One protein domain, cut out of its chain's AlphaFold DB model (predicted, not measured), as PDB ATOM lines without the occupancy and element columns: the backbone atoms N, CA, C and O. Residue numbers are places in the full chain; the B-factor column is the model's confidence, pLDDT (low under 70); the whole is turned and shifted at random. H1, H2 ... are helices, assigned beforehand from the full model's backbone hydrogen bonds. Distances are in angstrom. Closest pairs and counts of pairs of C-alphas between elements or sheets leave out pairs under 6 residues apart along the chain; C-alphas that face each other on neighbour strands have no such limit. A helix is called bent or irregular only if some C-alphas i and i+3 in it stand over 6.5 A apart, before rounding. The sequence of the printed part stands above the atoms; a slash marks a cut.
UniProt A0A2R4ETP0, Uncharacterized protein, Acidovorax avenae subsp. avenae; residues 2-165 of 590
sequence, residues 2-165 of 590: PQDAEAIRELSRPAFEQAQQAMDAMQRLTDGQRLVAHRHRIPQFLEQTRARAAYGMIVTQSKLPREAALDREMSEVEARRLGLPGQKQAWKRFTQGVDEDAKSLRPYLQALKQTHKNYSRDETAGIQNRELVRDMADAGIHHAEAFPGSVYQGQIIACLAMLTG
ATOM      1  N   PRO A   2     -34.935  -0.230  41.065       46.28
ATOM      2  CA  PRO A   2     -34.506  -0.390  42.456       46.28
ATOM      3  C   PRO A   2     -34.723   0.930  43.211       46.28
ATOM      4  O   PRO A   2     -34.538   1.991  42.622       46.28
ATOM      5  N   GLN A   3     -35.160   0.886  44.471       60.47
ATOM      6  CA  GLN A   3     -35.338   2.105  45.283       60.47
ATOM      7  C   GLN A   3     -34.001   2.671  45.794       60.47
ATOM      8  O   GLN A   3     -33.963   3.783  46.310       60.47
ATOM      9  N   ASP A   4     -32.914   1.918  45.621       85.00
ATOM     10  CA  ASP A   4     -31.575   2.253  46.085       85.00
ATOM     11  C   ASP A   4     -30.686   2.751  44.930       85.00
ATOM     12  O   ASP A   4     -30.529   2.089  43.899       85.00
ATOM     13  N   ALA A   5     -30.099   3.934  45.121       83.81
ATOM     14  CA  ALA A   5     -29.193   4.583  44.182       83.81
ATOM     15  C   ALA A   5     -27.927   3.752  43.914       83.81
ATOM     16  O   ALA A   5     -27.416   3.766  42.794       83.81
ATOM     17  N   GLU A   6     -27.426   3.014  44.908       85.06
ATOM     18  CA  GLU A   6     -26.249   2.159  44.746       85.06
ATOM     19  C   GLU A   6     -26.556   0.951  43.858       85.06
ATOM     20  O   GLU A   6     -25.866   0.725  42.862       85.06
ATOM     21  N   ALA A   7     -27.671   0.264  44.119       87.81
ATOM     22  CA  ALA A   7     -28.150  -0.829  43.278       87.81
ATOM     23  C   ALA A   7     -28.397  -0.393  41.820       87.81
ATOM     24  O   ALA A   7     -28.089  -1.135  40.884       87.81
ATOM     25  N   ILE A   8     -28.925   0.817  41.599       89.00
ATOM     26  CA  ILE A   8     -29.083   1.366  40.244       89.00
ATOM     27  C   ILE A   8     -27.720   1.546  39.562       89.00
ATOM     28  O   ILE A   8     -27.601   1.187  38.390       89.00
ATOM     29  N   ARG A   9     -26.698   2.074  40.251       88.06
ATOM     30  CA  ARG A   9     -25.353   2.255  39.672       88.06
ATOM     31  C   ARG A   9     -24.691   0.927  39.326       88.06
ATOM     32  O   ARG A   9     -24.167   0.788  38.220       88.06
ATOM     33  N   GLU A  10     -24.768  -0.048  40.230       89.81
ATOM     34  CA  GLU A  10     -24.186  -1.378  40.021       89.81
ATOM     35  C   GLU A  10     -24.788  -2.099  38.811       89.81
ATOM     36  O   GLU A  10     -24.077  -2.784  38.081       89.81
ATOM     37  N   LEU A  11     -26.075  -1.881  38.527       92.06
ATOM     38  CA  LEU A  11     -26.718  -2.411  37.322       92.06
ATOM     39  C   LEU A  11     -26.437  -1.563  36.072       92.06
ATOM     40  O   LEU A  11     -26.272  -2.100  34.976       92.06
ATOM     41  N   SER A  12     -26.396  -0.238  36.214       93.31
ATOM     42  CA  SER A  12     -26.317   0.687  35.078       93.31
ATOM     43  C   SER A  12     -24.930   0.720  34.442       93.31
ATOM     44  O   SER A  12     -24.821   0.727  33.219       93.31
ATOM     45  N   ARG A  13     -23.857   0.695  35.236       93.38
ATOM     46  CA  ARG A  13     -22.481   0.725  34.720       93.38
ATOM     47  C   ARG A  13     -22.169  -0.426  33.741       93.38
ATOM     48  O   ARG A  13     -21.824  -0.117  32.599       93.38
ATOM     49  N   PRO A  14     -22.345  -1.717  34.094       95.56
ATOM     50  CA  PRO A  14     -22.072  -2.809  33.159       95.56
ATOM     51  C   PRO A  14     -23.030  -2.801  31.959       95.56
ATOM     52  O   PRO A  14     -22.605  -3.077  30.839       95.56
ATOM     53  N   ALA A  15     -24.301  -2.429  32.155       94.75
ATOM     54  CA  ALA A  15     -25.262  -2.318  31.057       94.75
ATOM     55  C   ALA A  15     -24.858  -1.238  30.037       94.75
ATOM     56  O   ALA A  15     -25.000  -1.441  28.829       94.75
ATOM     57  N   PHE A  16     -24.326  -0.105  30.507       96.69
ATOM     58  CA  PHE A  16     -23.798   0.949  29.646       96.69
ATOM     59  C   PHE A  16     -22.597   0.461  28.834       96.69
ATOM     60  O   PHE A  16     -22.577   0.623  27.615       96.69
ATOM     61  N   GLU A  17     -21.615  -0.154  29.497       95.50
ATOM     62  CA  GLU A  17     -20.387  -0.638  28.859       95.50
ATOM     63  C   GLU A  17     -20.682  -1.702  27.799       95.50
ATOM     64  O   GLU A  17     -20.198  -1.599  26.673       95.50
ATOM     65  N   GLN A  18     -21.535  -2.678  28.119       96.06
ATOM     66  CA  GLN A  18     -21.940  -3.724  27.178       96.06
ATOM     67  C   GLN A  18     -22.680  -3.145  25.969       96.06
ATOM     68  O   GLN A  18     -22.384  -3.509  24.829       96.06
ATOM     69  N   ALA A  19     -23.616  -2.216  26.189       94.19
ATOM     70  CA  ALA A  19     -24.348  -1.579  25.100       94.19
ATOM     71  C   ALA A  19     -23.425  -0.730  24.211       94.19
ATOM     72  O   ALA A  19     -23.538  -0.782  22.986       94.19
ATOM     73  N   GLN A  20     -22.483   0.008  24.804       93.25
ATOM     74  CA  GLN A  20     -21.492   0.799  24.075       93.25
ATOM     75  C   GLN A  20     -20.564  -0.094  23.237       93.25
ATOM     76  O   GLN A  20     -20.418   0.136  22.040       93.25
ATOM     77  N   GLN A  21     -20.014  -1.162  23.822       94.25
ATOM     78  CA  GLN A  21     -19.162  -2.119  23.108       94.25
ATOM     79  C   GLN A  21     -19.904  -2.799  21.951       94.25
ATOM     80  O   GLN A  21     -19.352  -2.942  20.860       94.25
ATOM     81  N   ALA A  22     -21.166  -3.185  22.158       92.19
ATOM     82  CA  ALA A  22     -21.995  -3.768  21.108       92.19
ATOM     83  C   ALA A  22     -22.260  -2.767  19.969       92.19
ATOM     84  O   ALA A  22     -22.180  -3.136  18.797       92.19
ATOM     85  N   MET A  23     -22.513  -1.492  20.290       89.75
ATOM     86  CA  MET A  23     -22.662  -0.420  19.297       89.75
ATOM     87  C   MET A  23     -21.380  -0.192  18.488       89.75
ATOM     88  O   MET A  23     -21.446  -0.063  17.265       89.75
ATOM     89  N   ASP A  24     -20.215  -0.200  19.136       90.94
ATOM     90  CA  ASP A  24     -18.921  -0.044  18.463       90.94
ATOM     91  C   ASP A  24     -18.583  -1.262  17.587       90.94
ATOM     92  O   ASP A  24     -18.051  -1.122  16.483       90.94
ATOM     93  N   ALA A  25     -18.950  -2.471  18.025       90.69
ATOM     94  CA  ALA A  25     -18.822  -3.686  17.226       90.69
ATOM     95  C   ALA A  25     -19.722  -3.655  15.979       90.69
ATOM     96  O   ALA A  25     -19.294  -4.080  14.904       90.69
ATOM     97  N   MET A  26     -20.936  -3.096  16.081       88.06
ATOM     98  CA  MET A  26     -21.843  -2.963  14.934       88.06
ATOM     99  C   MET A  26     -21.273  -2.095  13.807       88.06
ATOM    100  O   MET A  26     -21.557  -2.355  12.637       88.06
ATOM    101  N   GLN A  27     -20.442  -1.098  14.126       86.44
ATOM    102  CA  GLN A  27     -19.790  -0.262  13.110       86.44
ATOM    103  C   GLN A  27     -18.832  -1.067  12.217       86.44
ATOM    104  O   GLN A  27     -18.546  -0.660  11.093       86.44
ATOM    105  N   ARG A  28     -18.365  -2.231  12.690       90.81
ATOM    106  CA  ARG A  28     -17.436  -3.122  11.978       90.81
ATOM    107  C   ARG A  28     -18.143  -4.198  11.145       90.81
ATOM    108  O   ARG A  28     -17.471  -4.979  10.480       90.81
ATOM    109  N   LEU A  29     -19.476  -4.257  11.182       89.94
ATOM    110  CA  LEU A  29     -20.262  -5.217  10.403       89.94
ATOM    111  C   LEU A  29     -20.221  -4.892   8.906       89.94
ATOM    112  O   LEU A  29     -20.166  -3.720   8.514       89.94
ATOM    113  N   THR A  30     -20.329  -5.930   8.075       92.50
ATOM    114  CA  THR A  30     -20.547  -5.782   6.627       92.50
ATOM    115  C   THR A  30     -21.949  -5.239   6.339       92.50
ATOM    116  O   THR A  30     -22.851  -5.349   7.172       92.50
ATOM    117  N   ASP A  31     -22.177  -4.684   5.147       85.56
ATOM    118  CA  ASP A  31     -23.472  -4.078   4.800       85.56
ATOM    119  C   ASP A  31     -24.638  -5.079   4.883       85.56
ATOM    120  O   ASP A  31     -25.712  -4.749   5.391       85.56
ATOM    121  N   GLY A  32     -24.409  -6.339   4.491       85.38
ATOM    122  CA  GLY A  32     -25.398  -7.414   4.634       85.38
ATOM    123  C   GLY A  32     -25.727  -7.739   6.096       85.38
ATOM    124  O   GLY A  32     -26.893  -7.927   6.445       85.38
ATOM    125  N   GLN A  33     -24.724  -7.741   6.979       86.38
ATOM    126  CA  GLN A  33     -24.919  -7.958   8.416       86.38
ATOM    127  C   GLN A  33     -25.634  -6.774   9.082       86.38
ATOM    128  O   GLN A  33     -26.510  -6.984   9.924       86.38
ATOM    129  N   ARG A  34     -25.323  -5.534   8.679       85.19
ATOM    130  CA  ARG A  34     -26.033  -4.337   9.163       85.19
ATOM    131  C   ARG A  34     -27.506  -4.373   8.781       85.19
ATOM    132  O   ARG A  34     -28.348  -4.094   9.631       85.19
ATOM    133  N   LEU A  35     -27.832  -4.765   7.549       84.00
ATOM    134  CA  LEU A  35     -29.219  -4.873   7.091       84.00
ATOM    135  C   LEU A  35     -30.030  -5.845   7.967       84.00
ATOM    136  O   LEU A  35     -31.143  -5.526   8.389       84.00
ATOM    137  N   VAL A  36     -29.448  -7.002   8.301       86.75
ATOM    138  CA  VAL A  36     -30.061  -7.985   9.209       86.75
ATOM    139  C   VAL A  36     -30.220  -7.406  10.619       86.75
ATOM    140  O   VAL A  36     -31.306  -7.483  11.194       86.75
ATOM    141  N   ALA A  37     -29.188  -6.757  11.162       83.12
ATOM    142  CA  ALA A  37     -29.249  -6.138  12.486       83.12
ATOM    143  C   ALA A  37     -30.331  -5.045  12.584       83.12
ATOM    144  O   ALA A  37     -31.077  -4.991  13.566       83.12
ATOM    145  N   HIS A  38     -30.472  -4.213  11.546       83.88
ATOM    146  CA  HIS A  38     -31.531  -3.208  11.445       83.88
ATOM    147  C   HIS A  38     -32.922  -3.840  11.355       83.88
ATOM    148  O   HIS A  38     -33.840  -3.376  12.034       83.88
ATOM    149  N   ARG A  39     -33.082  -4.935  10.597       85.75
ATOM    150  CA  ARG A  39     -34.348  -5.684  10.518       85.75
ATOM    151  C   ARG A  39     -34.798  -6.198  11.889       85.75
ATOM    152  O   ARG A  39     -35.990  -6.173  12.184       85.75
ATOM    153  N   HIS A  40     -33.853  -6.598  12.737       86.31
ATOM    154  CA  HIS A  40     -34.110  -7.034  14.114       86.31
ATOM    155  C   HIS A  40     -34.109  -5.897  15.148       86.31
ATOM    156  O   HIS A  40     -34.216  -6.165  16.342       86.31
ATOM    157  N   ARG A  41     -34.003  -4.630  14.719       84.69
ATOM    158  CA  ARG A  41     -33.971  -3.439  15.593       84.69
ATOM    159  C   ARG A  41     -32.873  -3.475  16.668       84.69
ATOM    160  O   ARG A  41     -32.975  -2.773  17.673       84.69
ATOM    161  N   ILE A  42     -31.800  -4.235  16.440       86.75
ATOM    162  CA  ILE A  42     -30.677  -4.367  17.382       86.75
ATOM    163  C   ILE A  42     -30.059  -2.995  17.710       86.75
ATOM    164  O   ILE A  42     -29.907  -2.700  18.896       86.75
ATOM    165  N   PRO A  43     -29.801  -2.093  16.735       86.69
ATOM    166  CA  PRO A  43     -29.256  -0.771  17.047       86.69
ATOM    167  C   PRO A  43     -30.149   0.074  17.955       86.69
ATOM    168  O   PRO A  43     -29.661   0.758  18.850       86.69
ATOM    169  N   GLN A  44     -31.465   0.002  17.753       87.06
ATOM    170  CA  GLN A  44     -32.427   0.736  18.570       87.06
ATOM    171  C   GLN A  44     -32.443   0.203  20.007       87.06
ATOM    172  O   GLN A  44     -32.447   0.987  20.953       87.06
ATOM    173  N   PHE A  45     -32.443  -1.121  20.179       90.44
ATOM    174  CA  PHE A  45     -32.395  -1.751  21.498       90.44
ATOM    175  C   PHE A  45     -31.124  -1.365  22.269       90.44
ATOM    176  O   PHE A  45     -31.199  -1.006  23.448       90.44
ATOM    177  N   LEU A  46     -29.968  -1.389  21.599       91.94
ATOM    178  CA  LEU A  46     -28.689  -1.017  22.199       91.94
ATOM    179  C   LEU A  46     -28.648   0.466  22.584       91.94
ATOM    180  O   LEU A  46     -28.243   0.788  23.698       91.94
ATOM    181  N   GLU A  47     -29.141   1.361  21.725       90.50
ATOM    182  CA  GLU A  47     -29.216   2.797  22.019       90.50
ATOM    183  C   GLU A  47     -30.137   3.092  23.213       90.50
ATOM    184  O   GLU A  47     -29.758   3.836  24.116       90.50
ATOM    185  N   GLN A  48     -31.317   2.462  23.277       91.38
ATOM    186  CA  GLN A  48     -32.238   2.612  24.411       91.38
ATOM    187  C   GLN A  48     -31.643   2.069  25.716       91.38
ATOM    188  O   GLN A  48     -31.808   2.684  26.771       91.38
ATOM    189  N   THR A  49     -30.942   0.935  25.654       93.69
ATOM    190  CA  THR A  49     -30.264   0.335  26.814       93.69
ATOM    191  C   THR A  49     -29.141   1.241  27.309       93.69
ATOM    192  O   THR A  49     -29.094   1.564  28.496       93.69
ATOM    193  N   ARG A  50     -28.302   1.739  26.392       95.50
ATOM    194  CA  ARG A  50     -27.229   2.694  26.684       95.50
ATOM    195  C   ARG A  50     -27.771   3.976  27.313       95.50
ATOM    196  O   ARG A  50     -27.234   4.423  28.319       95.50
ATOM    197  N   ALA A  51     -28.848   4.540  26.764       93.62
ATOM    198  CA  ALA A  51     -29.455   5.764  27.277       93.62
ATOM    199  C   ALA A  51     -30.057   5.578  28.678       93.62
ATOM    200  O   ALA A  51     -29.840   6.415  29.550       93.62
ATOM    201  N   ARG A  52     -30.766   4.469  28.934       93.75
ATOM    202  CA  ARG A  52     -31.324   4.166  30.267       93.75
ATOM    203  C   ARG A  52     -30.233   3.973  31.313       93.75
ATOM    204  O   ARG A  52     -30.350   4.490  32.418       93.75
ATOM    205  N   ALA A  53     -29.177   3.252  30.948       95.06
ATOM    206  CA  ALA A  53     -28.025   3.039  31.807       95.06
ATOM    207  C   ALA A  53     -27.283   4.357  32.095       95.06
ATOM    208  O   ALA A  53     -27.005   4.675  33.247       95.06
ATOM    209  N   ALA A  54     -27.042   5.177  31.068       95.75
ATOM    210  CA  ALA A  54     -26.438   6.500  31.220       95.75
ATOM    211  C   ALA A  54     -27.278   7.422  32.121       95.75
ATOM    212  O   ALA A  54     -26.737   8.062  33.021       95.75
ATOM    213  N   TYR A  55     -28.600   7.447  31.921       94.44
ATOM    214  CA  TYR A  55     -29.528   8.183  32.775       94.44
ATOM    215  C   TYR A  55     -29.444   7.705  34.228       94.44
ATOM    216  O   TYR A  55     -29.262   8.526  35.121       94.44
ATOM    217  N   GLY A  56     -29.491   6.387  34.461       92.94
ATOM    218  CA  GLY A  56     -29.360   5.784  35.791       92.94
ATOM    219  C   GLY A  56     -28.072   6.186  36.511       92.94
ATOM    220  O   GLY A  56     -28.123   6.537  37.688       92.94
ATOM    221  N   MET A  57     -26.938   6.211  35.805       93.69
ATOM    222  CA  MET A  57     -25.659   6.677  36.357       93.69
ATOM    223  C   MET A  57     -25.694   8.157  36.750       93.69
ATOM    224  O   MET A  57     -25.196   8.522  37.810       93.69
ATOM    225  N   ILE A  58     -26.306   9.008  35.925       91.06
ATOM    226  CA  ILE A  58     -26.366  10.453  36.173       91.06
ATOM    227  C   ILE A  58     -27.306  10.792  37.333       91.06
ATOM    228  O   ILE A  58     -26.919  11.530  38.235       91.06
ATOM    229  N   VAL A  59     -28.533  10.265  37.340       88.81
ATOM    230  CA  VAL A  59     -29.553  10.671  38.329       88.81
ATOM    231  C   VAL A  59     -29.300  10.130  39.728       88.81
ATOM    232  O   VAL A  59     -29.869  10.621  40.697       88.81
ATOM    233  N   THR A  60     -28.451   9.113  39.842       89.19
ATOM    234  CA  THR A  60     -28.027   8.572  41.134       89.19
ATOM    235  C   THR A  60     -26.752   9.220  41.649       89.19
ATOM    236  O   THR A  60     -26.335   8.909  42.766       89.19
ATOM    237  N   GLN A  61     -26.117  10.110  40.880       86.81
ATOM    238  CA  GLN A  61     -24.921  10.793  41.340       86.81
ATOM    239  C   GLN A  61     -25.254  11.696  42.533       86.81
ATOM    240  O   GLN A  61     -26.182  12.502  42.493       86.81
ATOM    241  N   SER A  62     -24.474  11.569  43.606       82.25
ATOM    242  CA  SER A  62     -24.652  12.352  44.825       82.25
ATOM    243  C   SER A  62     -23.307  12.716  45.434       82.25
ATOM    244  O   SER A  62     -22.375  11.916  45.431       82.25
ATOM    245  N   LYS A  63     -23.232  13.926  45.987       77.81
ATOM    246  CA  LYS A  63     -22.078  14.427  46.742       77.81
ATOM    247  C   LYS A  63     -22.079  13.998  48.215       77.81
ATOM    248  O   LYS A  63     -21.029  14.044  48.844       77.81
ATOM    249  N   LEU A  64     -23.218  13.541  48.751       81.81
ATOM    250  CA  LEU A  64     -23.375  13.205  50.175       81.81
ATOM    251  C   LEU A  64     -22.313  12.219  50.698       81.81
ATOM    252  O   LEU A  64     -21.788  12.446  51.786       81.81
ATOM    253  N   PRO A  65     -21.917  11.160  49.955       85.88
ATOM    254  CA  PRO A  65     -20.859  10.265  50.421       85.88
ATOM    255  C   PRO A  65     -19.497  10.960  50.568       85.88
ATOM    256  O   PRO A  65     -18.716  10.591  51.443       85.88
ATOM    257  N   ARG A  66     -19.206  11.962  49.723       86.50
ATOM    258  CA  ARG A  66     -17.968  12.753  49.782       86.50
ATOM    259  C   ARG A  66     -17.986  13.714  50.966       86.50
ATOM    260  O   ARG A  66     -16.980  13.812  51.657       86.50
ATOM    261  N   GLU A  67     -19.123  14.359  51.222       83.19
ATOM    262  CA  GLU A  67     -19.324  15.226  52.392       83.19
ATOM    263  C   GLU A  67     -19.163  14.413  53.696       83.19
ATOM    264  O   GLU A  67     -18.322  14.742  54.525       83.19
ATOM    265  N   ALA A  68     -19.815  13.250  53.806       86.75
ATOM    266  CA  ALA A  68     -19.664  12.365  54.968       86.75
ATOM    267  C   ALA A  68     -18.241  11.785  55.131       86.75
ATOM    268  O   ALA A  68     -17.810  11.454  56.238       86.75
ATOM    269  N   ALA A  69     -17.496  11.604  54.035       88.00
ATOM    270  CA  ALA A  69     -16.089  11.219  54.104       88.00
ATOM    271  C   ALA A  69     -15.220  12.366  54.639       88.00
ATOM    272  O   ALA A  69     -14.386  12.115  55.506       88.00
ATOM    273  N   LEU A  70     -15.455  13.599  54.181       87.31
ATOM    274  CA  LEU A  70     -14.767  14.784  54.685       87.31
ATOM    275  C   LEU A  70     -14.997  14.957  56.191       87.31
ATOM    276  O   LEU A  70     -14.024  15.113  56.919       87.31
ATOM    277  N   ASP A  71     -16.236  14.841  56.672       85.69
ATOM    278  CA  ASP A  71     -16.556  14.979  58.103       85.69
ATOM    279  C   ASP A  71     -15.787  13.972  58.972       85.69
ATOM    280  O   ASP A  71     -15.224  14.317  60.018       85.69
ATOM    281  N   ARG A  72     -15.707  12.715  58.514       89.69
ATOM    282  CA  ARG A  72     -14.928  11.667  59.191       89.69
ATOM    283  C   ARG A  72     -13.437  11.978  59.185       89.69
ATOM    284  O   ARG A  72     -12.800  11.891  60.229       89.69
ATOM    285  N   GLU A  73     -12.882  12.368  58.041       89.38
ATOM    286  CA  GLU A  73     -11.462  12.712  57.937       89.38
ATOM    287  C   GLU A  73     -11.099  13.937  58.786       89.38
ATOM    288  O   GLU A  73     -10.062  13.935  59.446       89.38
ATOM    289  N   MET A  74     -11.955  14.962  58.821       85.31
ATOM    290  CA  MET A  74     -11.760  16.148  59.659       85.31
ATOM    291  C   MET A  74     -11.791  15.782  61.150       85.31
ATOM    292  O   MET A  74     -10.921  16.226  61.901       85.31
ATOM    293  N   SER A  75     -12.698  14.885  61.556       87.06
ATOM    294  CA  SER A  75     -12.745  14.342  62.924       87.06
ATOM    295  C   SER A  75     -11.474  13.556  63.281       87.06
ATOM    296  O   SER A  75     -10.938  13.680  64.382       87.06
ATOM    297  N   GLU A  76     -10.942  12.756  62.351       90.44
ATOM    298  CA  GLU A  76      -9.684  12.024  62.553       90.44
ATOM    299  C   GLU A  76      -8.475  12.958  62.663       90.44
ATOM    300  O   GLU A  76      -7.575  12.723  63.477       90.44
ATOM    301  N   VAL A  77      -8.440  14.013  61.848       86.94
ATOM    302  CA  VAL A  77      -7.403  15.048  61.878       86.94
ATOM    303  C   VAL A  77      -7.365  15.745  63.236       86.94
ATOM    304  O   VAL A  77      -6.274  15.946  63.779       86.94
ATOM    305  N   GLU A  78      -8.533  16.060  63.798       84.12
ATOM    306  CA  GLU A  78      -8.672  16.646  65.131       84.12
ATOM    307  C   GLU A  78      -8.239  15.663  66.227       84.12
ATOM    308  O   GLU A  78      -7.347  15.974  67.022       84.12
ATOM    309  N   ALA A  79      -8.765  14.434  66.210       88.25
ATOM    310  CA  ALA A  79      -8.436  13.395  67.189       88.25
ATOM    311  C   ALA A  79      -6.930  13.080  67.237       88.25
ATOM    312  O   ALA A  79      -6.364  12.837  68.306       88.25
ATOM    313  N   ARG A  80      -6.260  13.109  66.080       91.75
ATOM    314  CA  ARG A  80      -4.815  12.867  65.948       91.75
ATOM    315  C   ARG A  80      -3.965  14.132  66.068       91.75
ATOM    316  O   ARG A  80      -2.744  14.033  65.966       91.75
ATOM    317  N   ARG A  81      -4.578  15.301  66.279       86.50
ATOM    318  CA  ARG A  81      -3.902  16.607  66.385       86.50
ATOM    319  C   ARG A  81      -2.958  16.889  65.210       86.50
ATOM    320  O   ARG A  81      -1.878  17.444  65.388       86.50
ATOM    321  N   LEU A  82      -3.366  16.512  63.995       84.75
ATOM    322  CA  LEU A  82      -2.554  16.692  62.779       84.75
ATOM    323  C   LEU A  82      -2.489  18.158  62.313       84.75
ATOM    324  O   LEU A  82      -1.717  18.483  61.410       84.75
ATOM    325  N   GLY A  83      -3.295  19.036  62.920       83.88
ATOM    326  CA  GLY A  83      -3.317  20.474  62.654       83.88
ATOM    327  C   GLY A  83      -3.664  20.826  61.205       83.88
ATOM    328  O   GLY A  83      -4.233  20.027  60.457       83.88
ATOM    329  N   LEU A  84      -3.277  22.037  60.794       82.94
ATOM    330  CA  LEU A  84      -3.555  22.583  59.462       82.94
ATOM    331  C   LEU A  84      -3.073  21.688  58.297       82.94
ATOM    332  O   LEU A  84      -3.813  21.558  57.320       82.94
ATOM    333  N   PRO A  85      -1.891  21.034  58.343       88.50
ATOM    334  CA  PRO A  85      -1.481  20.118  57.278       88.50
ATOM    335  C   PRO A  85      -2.453  18.948  57.069       88.50
ATOM    336  O   PRO A  85      -2.747  18.604  55.923       88.50
ATOM    337  N   GLY A  86      -2.980  18.365  58.152       86.62
ATOM    338  CA  GLY A  86      -3.985  17.301  58.082       86.62
ATOM    339  C   GLY A  86      -5.294  17.788  57.458       86.62
ATOM    340  O   GLY A  86      -5.809  17.154  56.537       86.62
ATOM    341  N   GLN A  87      -5.771  18.961  57.888       83.75
ATOM    342  CA  GLN A  87      -7.004  19.581  57.382       83.75
ATOM    343  C   GLN A  87      -6.904  19.875  55.879       83.75
ATOM    344  O   GLN A  87      -7.786  19.502  55.107       83.75
ATOM    345  N   LYS A  88      -5.777  20.448  55.430       86.69
ATOM    346  CA  LYS A  88      -5.510  20.697  54.003       86.69
ATOM    347  C   LYS A  88      -5.529  19.418  53.168       86.69
ATOM    348  O   LYS A  88      -6.008  19.430  52.037       86.69
ATOM    349  N   GLN A  89      -4.993  18.314  53.691       89.62
ATOM    350  CA  GLN A  89      -4.990  17.043  52.966       89.62
ATOM    351  C   GLN A  89      -6.385  16.426  52.849       89.62
ATOM    352  O   GLN A  89      -6.700  15.898  51.781       89.62
ATOM    353  N   ALA A  90      -7.191  16.489  53.912       87.56
ATOM    354  CA  ALA A  90      -8.580  16.032  53.888       87.56
ATOM    355  C   ALA A  90      -9.408  16.851  52.886       87.56
ATOM    356  O   ALA A  90     -10.040  16.303  51.981       87.56
ATOM    357  N   TRP A  91      -9.284  18.181  52.951       85.75
ATOM    358  CA  TRP A  91      -9.934  19.093  52.012       85.75
ATOM    359  C   TRP A  91      -9.553  18.812  50.555       85.75
ATOM    360  O   TRP A  91     -10.412  18.651  49.690       85.75
ATOM    361  N   LYS A  92      -8.251  18.669  50.280       87.44
ATOM    362  CA  LYS A  92      -7.753  18.370  48.935       87.44
ATOM    363  C   LYS A  92      -8.334  17.065  48.385       87.44
ATOM    364  O   LYS A  92      -8.723  17.029  47.216       87.44
ATOM    365  N   ARG A  93      -8.417  16.012  49.206       89.56
ATOM    366  CA  ARG A  93      -9.028  14.728  48.818       89.56
ATOM    367  C   ARG A  93     -10.508  14.884  48.493       89.56
ATOM    368  O   ARG A  93     -10.951  14.360  47.474       89.56
ATOM    369  N   PHE A  94     -11.241  15.646  49.301       86.81
ATOM    370  CA  PHE A  94     -12.636  15.974  49.024       86.81
ATOM    371  C   PHE A  94     -12.788  16.693  47.678       86.81
ATOM    372  O   PHE A  94     -13.503  16.202  46.806       86.81
ATOM    373  N   THR A  95     -12.056  17.788  47.444       82.50
ATOM    374  CA  THR A  95     -12.158  18.541  46.181       82.50
ATOM    375  C   THR A  95     -11.767  17.702  44.963       82.50
ATOM    376  O   THR A  95     -12.434  17.767  43.933       82.50
ATOM    377  N   GLN A  96     -10.723  16.873  45.082       86.38
ATOM    378  CA  GLN A  96     -10.278  15.987  44.005       86.38
ATOM    379  C   GLN A  96     -11.316  14.910  43.697       86.38
ATOM    380  O   GLN A  96     -11.667  14.728  42.535       86.38
ATOM    381  N   GLY A  97     -11.845  14.244  44.727       87.12
ATOM    382  CA  GLY A  97     -12.849  13.197  44.561       87.12
ATOM    383  C   GLY A  97     -14.131  13.720  43.918       87.12
ATOM    384  O   GLY A  97     -14.713  13.053  43.069       87.12
ATOM    385  N   VAL A  98     -14.538  14.942  44.256       81.94
ATOM    386  CA  VAL A  98     -15.715  15.560  43.645       81.94
ATOM    387  C   VAL A  98     -15.463  15.962  42.180       81.94
ATOM    388  O   VAL A  98     -16.317  15.737  41.319       81.94
ATOM    389  N   ASP A  99     -14.281  16.500  41.857       80.31
ATOM    390  CA  ASP A  99     -13.892  16.783  40.467       80.31
ATOM    391  C   ASP A  99     -13.806  15.489  39.625       80.31
ATOM    392  O   ASP A  99     -14.143  15.487  38.438       80.31
ATOM    393  N   GLU A 100     -13.351  14.382  40.217       87.31
ATOM    394  CA  GLU A 100     -13.332  13.050  39.599       87.31
ATOM    395  C   GLU A 100     -14.742  12.517  39.348       87.31
ATOM    396  O   GLU A 100     -15.028  12.068  38.237       87.31
ATOM    397  N   ASP A 101     -15.640  12.647  40.325       85.06
ATOM    398  CA  ASP A 101     -17.048  12.270  40.203       85.06
ATOM    399  C   ASP A 101     -17.706  13.020  39.033       85.06
ATOM    400  O   ASP A 101     -18.301  12.403  38.147       85.06
ATOM    401  N   ALA A 102     -17.507  14.339  38.935       82.31
ATOM    402  CA  ALA A 102     -18.006  15.134  37.811       82.31
ATOM    403  C   ALA A 102     -17.389  14.718  36.458       82.31
ATOM    404  O   ALA A 102     -18.081  14.665  35.438       82.31
ATOM    405  N   LYS A 103     -16.087  14.390  36.415       86.31
ATOM    406  CA  LYS A 103     -15.417  13.891  35.195       86.31
ATOM    407  C   LYS A 103     -15.939  12.520  34.770       86.31
ATOM    408  O   LYS A 103     -16.060  12.282  33.566       86.31
ATOM    409  N   SER A 104     -16.262  11.656  35.728       88.00
ATOM    410  CA  SER A 104     -16.767  10.300  35.487       88.00
ATOM    411  C   SER A 104     -18.109  10.292  34.750       88.00
ATOM    412  O   SER A 104     -18.391   9.361  34.002       88.00
ATOM    413  N   LEU A 105     -18.898  11.369  34.868       89.31
ATOM    414  CA  LEU A 105     -20.191  11.492  34.196       89.31
ATOM    415  C   LEU A 105     -20.101  11.790  32.692       89.31
ATOM    416  O   LEU A 105     -21.091  11.636  31.971       89.31
ATOM    417  N   ARG A 106     -18.934  12.213  32.183       91.44
ATOM    418  CA  ARG A 106     -18.785  12.667  30.786       91.44
ATOM    419  C   ARG A 106     -19.211  11.630  29.739       91.44
ATOM    420  O   ARG A 106     -19.918  12.035  28.814       91.44
ATOM    421  N   PRO A 107     -18.834  10.339  29.828       93.50
ATOM    422  CA  PRO A 107     -19.233   9.348  28.829       93.50
ATOM    423  C   PRO A 107     -20.754   9.149  28.785       93.50
ATOM    424  O   PRO A 107     -21.338   9.062  27.706       93.50
ATOM    425  N   TYR A 108     -21.410   9.158  29.950       94.81
ATOM    426  CA  TYR A 108     -22.865   9.047  30.055       94.81
ATOM    427  C   TYR A 108     -23.556  10.277  29.457       94.81
ATOM    428  O   TYR A 108     -24.468  10.136  28.645       94.81
ATOM    429  N   LEU A 109     -23.067  11.484  29.769       93.50
ATOM    430  CA  LEU A 109     -23.582  12.729  29.197       93.50
ATOM    431  C   LEU A 109     -23.452  12.754  27.668       93.50
ATOM    432  O   LEU A 109     -24.386  13.147  26.971       93.50
ATOM    433  N   GLN A 110     -22.311  12.321  27.127       94.44
ATOM    434  CA  GLN A 110     -22.105  12.229  25.680       94.44
ATOM    435  C   GLN A 110     -23.090  11.256  25.028       94.44
ATOM    436  O   GLN A 110     -23.664  11.580  23.986       94.44
ATOM    437  N   ALA A 111     -23.325  10.097  25.649       94.31
ATOM    438  CA  ALA A 111     -24.308   9.138  25.165       94.31
ATOM    439  C   ALA A 111     -25.721   9.735  25.151       94.31
ATOM    440  O   ALA A 111     -26.392   9.654  24.126       94.31
ATOM    441  N   LEU A 112     -26.142  10.415  26.225       95.12
ATOM    442  CA  LEU A 112     -27.452  11.071  26.273       95.12
ATOM    443  C   LEU A 112     -27.590  12.188  25.231       95.12
ATOM    444  O   LEU A 112     -28.600  12.237  24.533       95.12
ATOM    445  N   LYS A 113     -26.569  13.040  25.047       94.31
ATOM    446  CA  LYS A 113     -26.560  14.074  23.990       94.31
ATOM    447  C   LYS A 113     -26.697  13.461  22.598       94.31
ATOM    448  O   LYS A 113     -27.439  13.977  21.760       94.31
ATOM    449  N   GLN A 114     -26.018  12.341  22.355       93.38
ATOM    450  CA  GLN A 114     -26.137  11.614  21.096       93.38
ATOM    451  C   GLN A 114     -27.538  11.009  20.917       93.38
ATOM    452  O   GLN A 114     -28.111  11.136  19.834       93.38
ATOM    453  N   THR A 115     -28.114  10.412  21.965       92.69
ATOM    454  CA  THR A 115     -29.477   9.868  21.941       92.69
ATOM    455  C   THR A 115     -30.512  10.958  21.691       92.69
ATOM    456  O   THR A 115     -31.327  10.804  20.782       92.69
ATOM    457  N   HIS A 116     -30.441  12.086  22.404       92.00
ATOM    458  CA  HIS A 116     -31.304  13.241  22.158       92.00
ATOM    459  C   HIS A 116     -31.221  13.649  20.682       92.00
ATOM    460  O   HIS A 116     -32.238  13.708  19.996       92.00
ATOM    461  N   LYS A 117     -30.012  13.864  20.147       91.69
ATOM    462  CA  LYS A 117     -29.813  14.252  18.740       91.69
ATOM    463  C   LYS A 117     -30.418  13.248  17.755       91.69
ATOM    464  O   LYS A 117     -31.030  13.660  16.772       91.69
ATOM    465  N   ASN A 118     -30.233  11.951  17.993       88.06
ATOM    466  CA  ASN A 118     -30.750  10.892  17.128       88.06
ATOM    467  C   ASN A 118     -32.285  10.877  17.124       88.06
ATOM    468  O   ASN A 118     -32.896  10.831  16.060       88.06
ATOM    469  N   TYR A 119     -32.902  10.977  18.302       86.94
ATOM    470  CA  TYR A 119     -34.350  10.874  18.483       86.94
ATOM    471  C   TYR A 119     -35.095  12.188  18.196       86.94
ATOM    472  O   TYR A 119     -36.316  12.184  18.038       86.94
ATOM    473  N   SER A 120     -34.391  13.311  18.045       84.75
ATOM    474  CA  SER A 120     -34.965  14.565  17.540       84.75
ATOM    475  C   SER A 120     -35.201  14.573  16.023       84.75
ATOM    476  O   SER A 120     -35.921  15.441  15.548       84.75
ATOM    477  N   ARG A 121     -34.645  13.628  15.249       85.06
ATOM    478  CA  ARG A 121     -34.782  13.592  13.777       85.06
ATOM    479  C   ARG A 121     -36.091  12.954  13.317       85.06
ATOM    480  O   ARG A 121     -36.479  11.913  13.844       85.06
ATOM    481  N   ASP A 122     -36.709  13.499  12.272       67.38
ATOM    482  CA  ASP A 122     -37.975  12.989  11.710       67.38
ATOM    483  C   ASP A 122     -37.885  11.555  11.176       67.38
ATOM    484  O   ASP A 122     -38.836  10.787  11.300       67.38
ATOM    485  N   GLU A 123     -36.707  11.138  10.705       70.88
ATOM    486  CA  GLU A 123     -36.406   9.764  10.266       70.88
ATOM    487  C   GLU A 123     -36.654   8.705  11.361       70.88
ATOM    488  O   GLU A 123     -36.782   7.517  11.072       70.88
ATOM    489  N   THR A 124     -36.755   9.126  12.625       64.50
ATOM    490  CA  THR A 124     -37.013   8.249  13.776       64.50
ATOM    491  C   THR A 124     -38.479   8.210  14.216       64.50
ATOM    492  O   THR A 124     -38.798   7.548  15.201       64.50
ATOM    493  N   ALA A 125     -39.402   8.857  13.494       63.94
ATOM    494  CA  ALA A 125     -40.812   8.965  13.887       63.94
ATOM    495  C   ALA A 125     -41.545   7.619  14.068       63.94
ATOM    496  O   ALA A 125     -42.485   7.546  14.852       63.94
ATOM    497  N   GLY A 126     -41.093   6.543  13.413       67.00
ATOM    498  CA  GLY A 126     -41.660   5.192  13.556       67.00
ATOM    499  C   GLY A 126     -41.148   4.379  14.757       67.00
ATOM    500  O   GLY A 126     -41.517   3.213  14.911       67.00
ATOM    501  N   ILE A 127     -40.269   4.946  15.589       75.38
ATOM    502  CA  ILE A 127     -39.648   4.262  16.730       75.38
ATOM    503  C   ILE A 127     -40.602   4.241  17.936       75.38
ATOM    504  O   ILE A 127     -41.020   5.279  18.444       75.38
ATOM    505  N   GLN A 128     -40.899   3.047  18.464       76.44
ATOM    506  CA  GLN A 128     -41.672   2.908  19.705       76.44
ATOM    507  C   GLN A 128     -40.951   3.561  20.896       76.44
ATOM    508  O   GLN A 128     -39.750   3.355  21.092       76.44
ATOM    509  N   ASN A 129     -41.710   4.297  21.718       80.38
ATOM    510  CA  ASN A 129     -41.224   5.043  22.887       80.38
ATOM    511  C   ASN A 129     -40.187   6.130  22.557       80.38
ATOM    512  O   ASN A 129     -39.367   6.474  23.408       80.38
ATOM    513  N   ARG A 130     -40.201   6.668  21.330       83.38
ATOM    514  CA  ARG A 130     -39.281   7.725  20.889       83.38
ATOM    515  C   ARG A 130     -39.271   8.922  21.840       83.38
ATOM    516  O   ARG A 130     -38.198   9.326  22.276       83.38
ATOM    517  N   GLU A 131     -40.449   9.457  22.153       85.44
ATOM    518  CA  GLU A 131     -40.602  10.626  23.029       85.44
ATOM    519  C   GLU A 131     -40.062  10.333  24.427       85.44
ATOM    520  O   GLU A 131     -39.168  11.029  24.880       85.44
ATOM    521  N   LEU A 132     -40.460   9.211  25.034       87.88
ATOM    522  CA  LEU A 132     -39.962   8.794  26.347       87.88
ATOM    523  C   LEU A 132     -38.425   8.712  26.410       87.88
ATOM    524  O   LEU A 132     -37.818   9.128  27.391       87.88
ATOM    525  N   VAL A 133     -37.785   8.148  25.381       87.94
ATOM    526  CA  VAL A 133     -36.318   8.007  25.335       87.94
ATOM    527  C   VAL A 133     -35.640   9.363  25.145       87.94
ATOM    528  O   VAL A 133     -34.609   9.615  25.766       87.94
ATOM    529  N   ARG A 134     -36.222  10.237  24.316       89.94
ATOM    530  CA  ARG A 134     -35.742  11.607  24.118       89.94
ATOM    531  C   ARG A 134     -35.864  12.420  25.404       89.94
ATOM    532  O   ARG A 134     -34.883  13.021  25.815       89.94
ATOM    533  N   ASP A 135     -37.025  12.391  26.045       88.31
ATOM    534  CA  ASP A 135     -37.317  13.180  27.240       88.31
ATOM    535  C   ASP A 135     -36.481  12.691  28.437       88.31
ATOM    536  O   ASP A 135     -35.972  13.490  29.217       88.31
ATOM    537  N   MET A 136     -36.228  11.380  28.544       92.88
ATOM    538  CA  MET A 136     -35.265  10.828  29.506       92.88
ATOM    539  C   MET A 136     -33.834  11.308  29.226       92.88
ATOM    540  O   MET A 136     -33.100  11.633  30.159       92.88
ATOM    541  N   ALA A 137     -33.416  11.331  27.956       91.00
ATOM    542  CA  ALA A 137     -32.096  11.833  27.594       91.00
ATOM    543  C   ALA A 137     -31.956  13.322  27.924       91.00
ATOM    544  O   ALA A 137     -30.935  13.714  28.481       91.00
ATOM    545  N   ASP A 138     -32.989  14.117  27.654       87.81
ATOM    546  CA  ASP A 138     -33.049  15.538  27.987       87.81
ATOM    547  C   ASP A 138     -32.982  15.777  29.503       87.81
ATOM    548  O   ASP A 138     -32.102  16.486  29.993       87.81
ATOM    549  N   ALA A 139     -33.805  15.068  30.281       86.25
ATOM    550  CA  ALA A 139     -33.770  15.121  31.741       86.25
ATOM    551  C   ALA A 139     -32.394  14.725  32.306       86.25
ATOM    552  O   ALA A 139     -31.874  15.371  33.216       86.25
ATOM    553  N   GLY A 140     -31.765  13.680  31.760       87.94
ATOM    554  CA  GLY A 140     -30.423  13.273  32.172       87.94
ATOM    555  C   GLY A 140     -29.338  14.281  31.778       87.94
ATOM    556  O   GLY A 140     -28.419  14.507  32.559       87.94
ATOM    557  N   ILE A 141     -29.445  14.935  30.615       87.88
ATOM    558  CA  ILE A 141     -28.551  16.041  30.237       87.88
ATOM    559  C   ILE A 141     -28.681  17.172  31.255       87.88
ATOM    560  O   ILE A 141     -27.668  17.599  31.805       87.88
ATOM    561  N   HIS A 142     -29.908  17.587  31.573       83.31
ATOM    562  CA  HIS A 142     -30.166  18.615  32.575       83.31
ATOM    563  C   HIS A 142     -29.591  18.258  33.952       83.31
ATOM    564  O   HIS A 142     -28.909  19.082  34.560       83.31
ATOM    565  N   HIS A 143     -29.787  17.025  34.430       84.25
ATOM    566  CA  HIS A 143     -29.219  16.574  35.704       84.25
ATOM    567  C   HIS A 143     -27.685  16.578  35.708       84.25
ATOM    568  O   HIS A 143     -27.074  17.068  36.660       84.25
ATOM    569  N   ALA A 144     -27.052  16.062  34.653       83.69
ATOM    570  CA  ALA A 144     -25.596  16.041  34.543       83.69
ATOM    571  C   ALA A 144     -25.006  17.451  34.445       83.69
ATOM    572  O   ALA A 144     -23.949  17.716  35.014       83.69
ATOM    573  N   GLU A 145     -25.678  18.355  33.735       80.50
ATOM    574  CA  GLU A 145     -25.259  19.747  33.621       80.50
ATOM    575  C   GLU A 145     -25.472  20.512  34.928       80.50
ATOM    576  O   GLU A 145     -24.658  21.374  35.228       80.50
ATOM    577  N   ALA A 146     -26.468  20.164  35.749       77.56
ATOM    578  CA  ALA A 146     -26.696  20.771  37.064       77.56
ATOM    579  C   ALA A 146     -25.757  20.251  38.173       77.56
ATOM    580  O   ALA A 146     -25.492  20.973  39.138       77.56
ATOM    581  N   PHE A 147     -25.236  19.023  38.055       81.69
ATOM    582  CA  PHE A 147     -24.422  18.379  39.096       81.69
ATOM    583  C   PHE A 147     -23.170  19.179  39.523       81.69
ATOM    584  O   PHE A 147     -22.951  19.322  40.726       81.69
ATOM    585  N   PRO A 148     -22.370  19.781  38.617       79.19
ATOM    586  CA  PRO A 148     -21.261  20.648  39.024       79.19
ATOM    587  C   PRO A 148     -21.697  21.829  39.906       79.19
ATOM    588  O   PRO A 148     -20.984  22.197  40.834       79.19
ATOM    589  N   GLY A 149     -22.883  22.398  39.665       76.50
ATOM    590  CA  GLY A 149     -23.427  23.477  40.492       76.50
ATOM    591  C   GLY A 149     -23.676  23.045  41.940       76.50
ATOM    592  O   GLY A 149     -23.258  23.735  42.871       76.50
ATOM    593  N   SER A 150     -24.288  21.873  42.149       76.12
ATOM    594  CA  SER A 150     -24.564  21.343  43.498       76.12
ATOM    595  C   SER A 150     -23.291  20.939  44.254       76.12
ATOM    596  O   SER A 150     -23.226  21.024  45.487       76.12
ATOM    597  N   VAL A 151     -22.259  20.546  43.507       79.38
ATOM    598  CA  VAL A 151     -20.895  20.320  43.989       79.38
ATOM    599  C   VAL A 151     -20.281  21.603  44.545       79.38
ATOM    600  O   VAL A 151     -19.842  21.606  45.696       79.38
ATOM    601  N   TYR A 152     -20.286  22.697  43.775       80.75
ATOM    602  CA  TYR A 152     -19.714  23.967  44.235       80.75
ATOM    603  C   TYR A 152     -20.462  24.494  45.457       80.75
ATOM    604  O   TYR A 152     -19.837  24.955  46.406       80.75
ATOM    605  N   GLN A 153     -21.784  24.323  45.493       77.88
ATOM    606  CA  GLN A 153     -22.583  24.605  46.681       77.88
ATOM    607  C   GLN A 153     -22.125  23.806  47.909       77.88
ATOM    608  O   GLN A 153     -22.006  24.375  48.988       77.88
ATOM    609  N   GLY A 154     -21.843  22.506  47.763       76.06
ATOM    610  CA  GLY A 154     -21.344  21.678  48.872       76.06
ATOM    611  C   GLY A 154     -19.984  22.136  49.388       76.06
ATOM    612  O   GLY A 154     -19.790  22.256  50.593       76.06
ATOM    613  N   GLN A 155     -19.067  22.469  48.477       81.31
ATOM    614  CA  GLN A 155     -17.760  23.019  48.843       81.31
ATOM    615  C   GLN A 155     -17.889  24.352  49.583       81.31
ATOM    616  O   GLN A 155     -17.200  24.569  50.578       81.31
ATOM    617  N   ILE A 156     -18.795  25.223  49.135       81.31
ATOM    618  CA  ILE A 156     -19.066  26.498  49.797       81.31
ATOM    619  C   ILE A 156     -19.588  26.239  51.211       81.31
ATOM    620  O   ILE A 156     -18.977  26.715  52.158       81.31
ATOM    621  N   ILE A 157     -20.621  25.410  51.380       77.44
ATOM    622  CA  ILE A 157     -21.168  25.059  52.703       77.44
ATOM    623  C   ILE A 157     -20.077  24.511  53.636       77.44
ATOM    624  O   ILE A 157     -19.955  24.964  54.774       77.44
ATOM    625  N   ALA A 158     -19.238  23.594  53.149       76.38
ATOM    626  CA  ALA A 158     -18.166  23.009  53.946       76.38
ATOM    627  C   ALA A 158     -17.074  24.035  54.323       76.38
ATOM    628  O   ALA A 158     -16.600  24.034  55.458       76.38
ATOM    629  N   CYS A 159     -16.719  24.971  53.430       79.75
ATOM    630  CA  CYS A 159     -15.820  26.081  53.772       79.75
ATOM    631  C   CYS A 159     -16.408  26.989  54.848       79.75
ATOM    632  O   CYS A 159     -15.699  27.444  55.741       79.75
ATOM    633  N   LEU A 160     -17.706  27.262  54.759       75.31
ATOM    634  CA  LEU A 160     -18.389  28.141  55.694       75.31
ATOM    635  C   LEU A 160     -18.469  27.507  57.081       75.31
ATOM    636  O   LEU A 160     -18.212  28.200  58.059       75.31
ATOM    637  N   ALA A 161     -18.700  26.195  57.170       71.81
ATOM    638  CA  ALA A 161     -18.610  25.456  58.429       71.81
ATOM    639  C   ALA A 161     -17.215  25.565  59.078       71.81
ATOM    640  O   ALA A 161     -17.113  25.716  60.294       71.81
ATOM    641  N   MET A 162     -16.139  25.571  58.278       73.31
ATOM    642  CA  MET A 162     -14.778  25.813  58.786       73.31
ATOM    643  C   MET A 162     -14.555  27.250  59.279       73.31
ATOM    644  O   MET A 162     -13.626  27.474  60.046       73.31
ATOM    645  N   LEU A 163     -15.356  28.223  58.834       71.50
ATOM    646  CA  LEU A 163     -15.193  29.649  59.150       71.50
ATOM    647  C   LEU A 163     -16.083  30.132  60.301       71.50
ATOM    648  O   LEU A 163     -15.771  31.150  60.915       71.50
ATOM    649  N   THR A 164     -17.173  29.423  60.594       66.19
ATOM    650  CA  THR A 164     -18.145  29.768  61.648       66.19
ATOM    651  C   THR A 164     -17.896  29.039  62.971       66.19
ATOM    652  O   THR A 164     -18.667  29.189  63.920       66.19
ATOM    653  N   GLY A 165     -16.813  28.261  63.067       59.88
ATOM    654  CA  GLY A 165     -16.397  27.628  64.315       59.88
ATOM    655  C   GLY A 165     -16.033  28.666  65.392       59.88
ATOM    656  O   GLY A 165     -15.391  29.672  65.076       59.88
TER     657      GLY A 165
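This is residues 2 to 165 of the 590 residues of an uncharacterized protein of Acidovorax avenae subsp. avenae (UniProt A0A2R4ETP0). A long, loose rod of helices has two groups set end to end: in one, H3 lies between H1 and the pair H6 and H7a; in the other, H4 and H5 make a helical hairpin with the arm H7b alongside. The bent helix H7 runs through both groups, and the short H2 lies at the end of the rod away from H4. Residues 121 to 126 and 160 to 165 stick out. The printed part has 164 residues with seven named helices, H1 to H7 in order, and no named strand; its class is all helix. It is loose, with a radius of gyration of the C-alphas of 20.8 A, and spans 69 by 26 by 26 A.

H1, residues 5 to 26, begins at C-alpha 5 at (-29.193, 4.583, 44.182) and is 31.1 A long; it is neither bent nor irregular, but only just: C-alphas 11 and 14 are 6.3 A apart. H2 is residues 31 to 39, H3 residues 42 to 59, 25.8 A, and H4 residues 64 to 79, 22.6 A. H5, residues 83 to 104, is 32.0 A long and begins at C-alpha 83 at (-3.317, 20.474, 62.654). H6 is residues 106 to 119, 19.9 A. H7, residues 130 to 163, was assigned as one helix by its hydrogen bonds but is bent: C-alphas 145 and 148 are 6.8 A apart. Its arms, H7a at residues 130 to 145, 22.4 A, and H7b at residues 148 to 163, 22.9 A, stand at a shallow tilt of 29 degrees; C-alpha 163 is at (-15.193, 29.649, 59.150).

H3 touches H1, opposite ways at 32 degrees, a shallow tilt only just short of steep; the C-alphas of Ser 12 and Ala 53 are closest, 4.4 A. H3 touches H6 at a steep tilt of 48 degrees, closest at the C-alphas of Ala 54 and Tyr 108, 4.5 A. It touches H7a too, closest at the C-alphas of Tyr 55 and Gly 140, 5.2 A. H6 and H7a form a helical hairpin, with the C-alphas of Leu 112 and Ala 137 closest, 4.9 A. H2 is close to H3 but not clearly touching, with the C-alphas of Ala 37 and Pro 43 closest, 7.0 A. H3 and H4 are apart. H4, H5 and H7b form an up-and-down bundle, each running against the one before it. In the hairpin of H4 and H5 the C-alphas of Val 77 and Gly 86 are closest, 5.6 A. H5 and H7b only just touch, with 3 pairs of C-alphas within 8 A, through residues 95 to 102 and 148 to 155 alone; those of Ala 102 and Pro 148 are closest, 6.5 A. Every O i to N i+4 pair is within hydrogen-bond range in H2, H3, H4, H5, H6, H7a and H7b; in H1 17 of 18 are.

The C-alphas of Gly 32 and Gly 165, the two farthest apart, are 69.8 A from each other. The printed part has no cut. The link from H6 to H7 is short, and the other links are tight. Mean pLDDT of the printed part is 85.7; residues 2 to 3, 122, 124 to 126 and 164 to 165 are under 70.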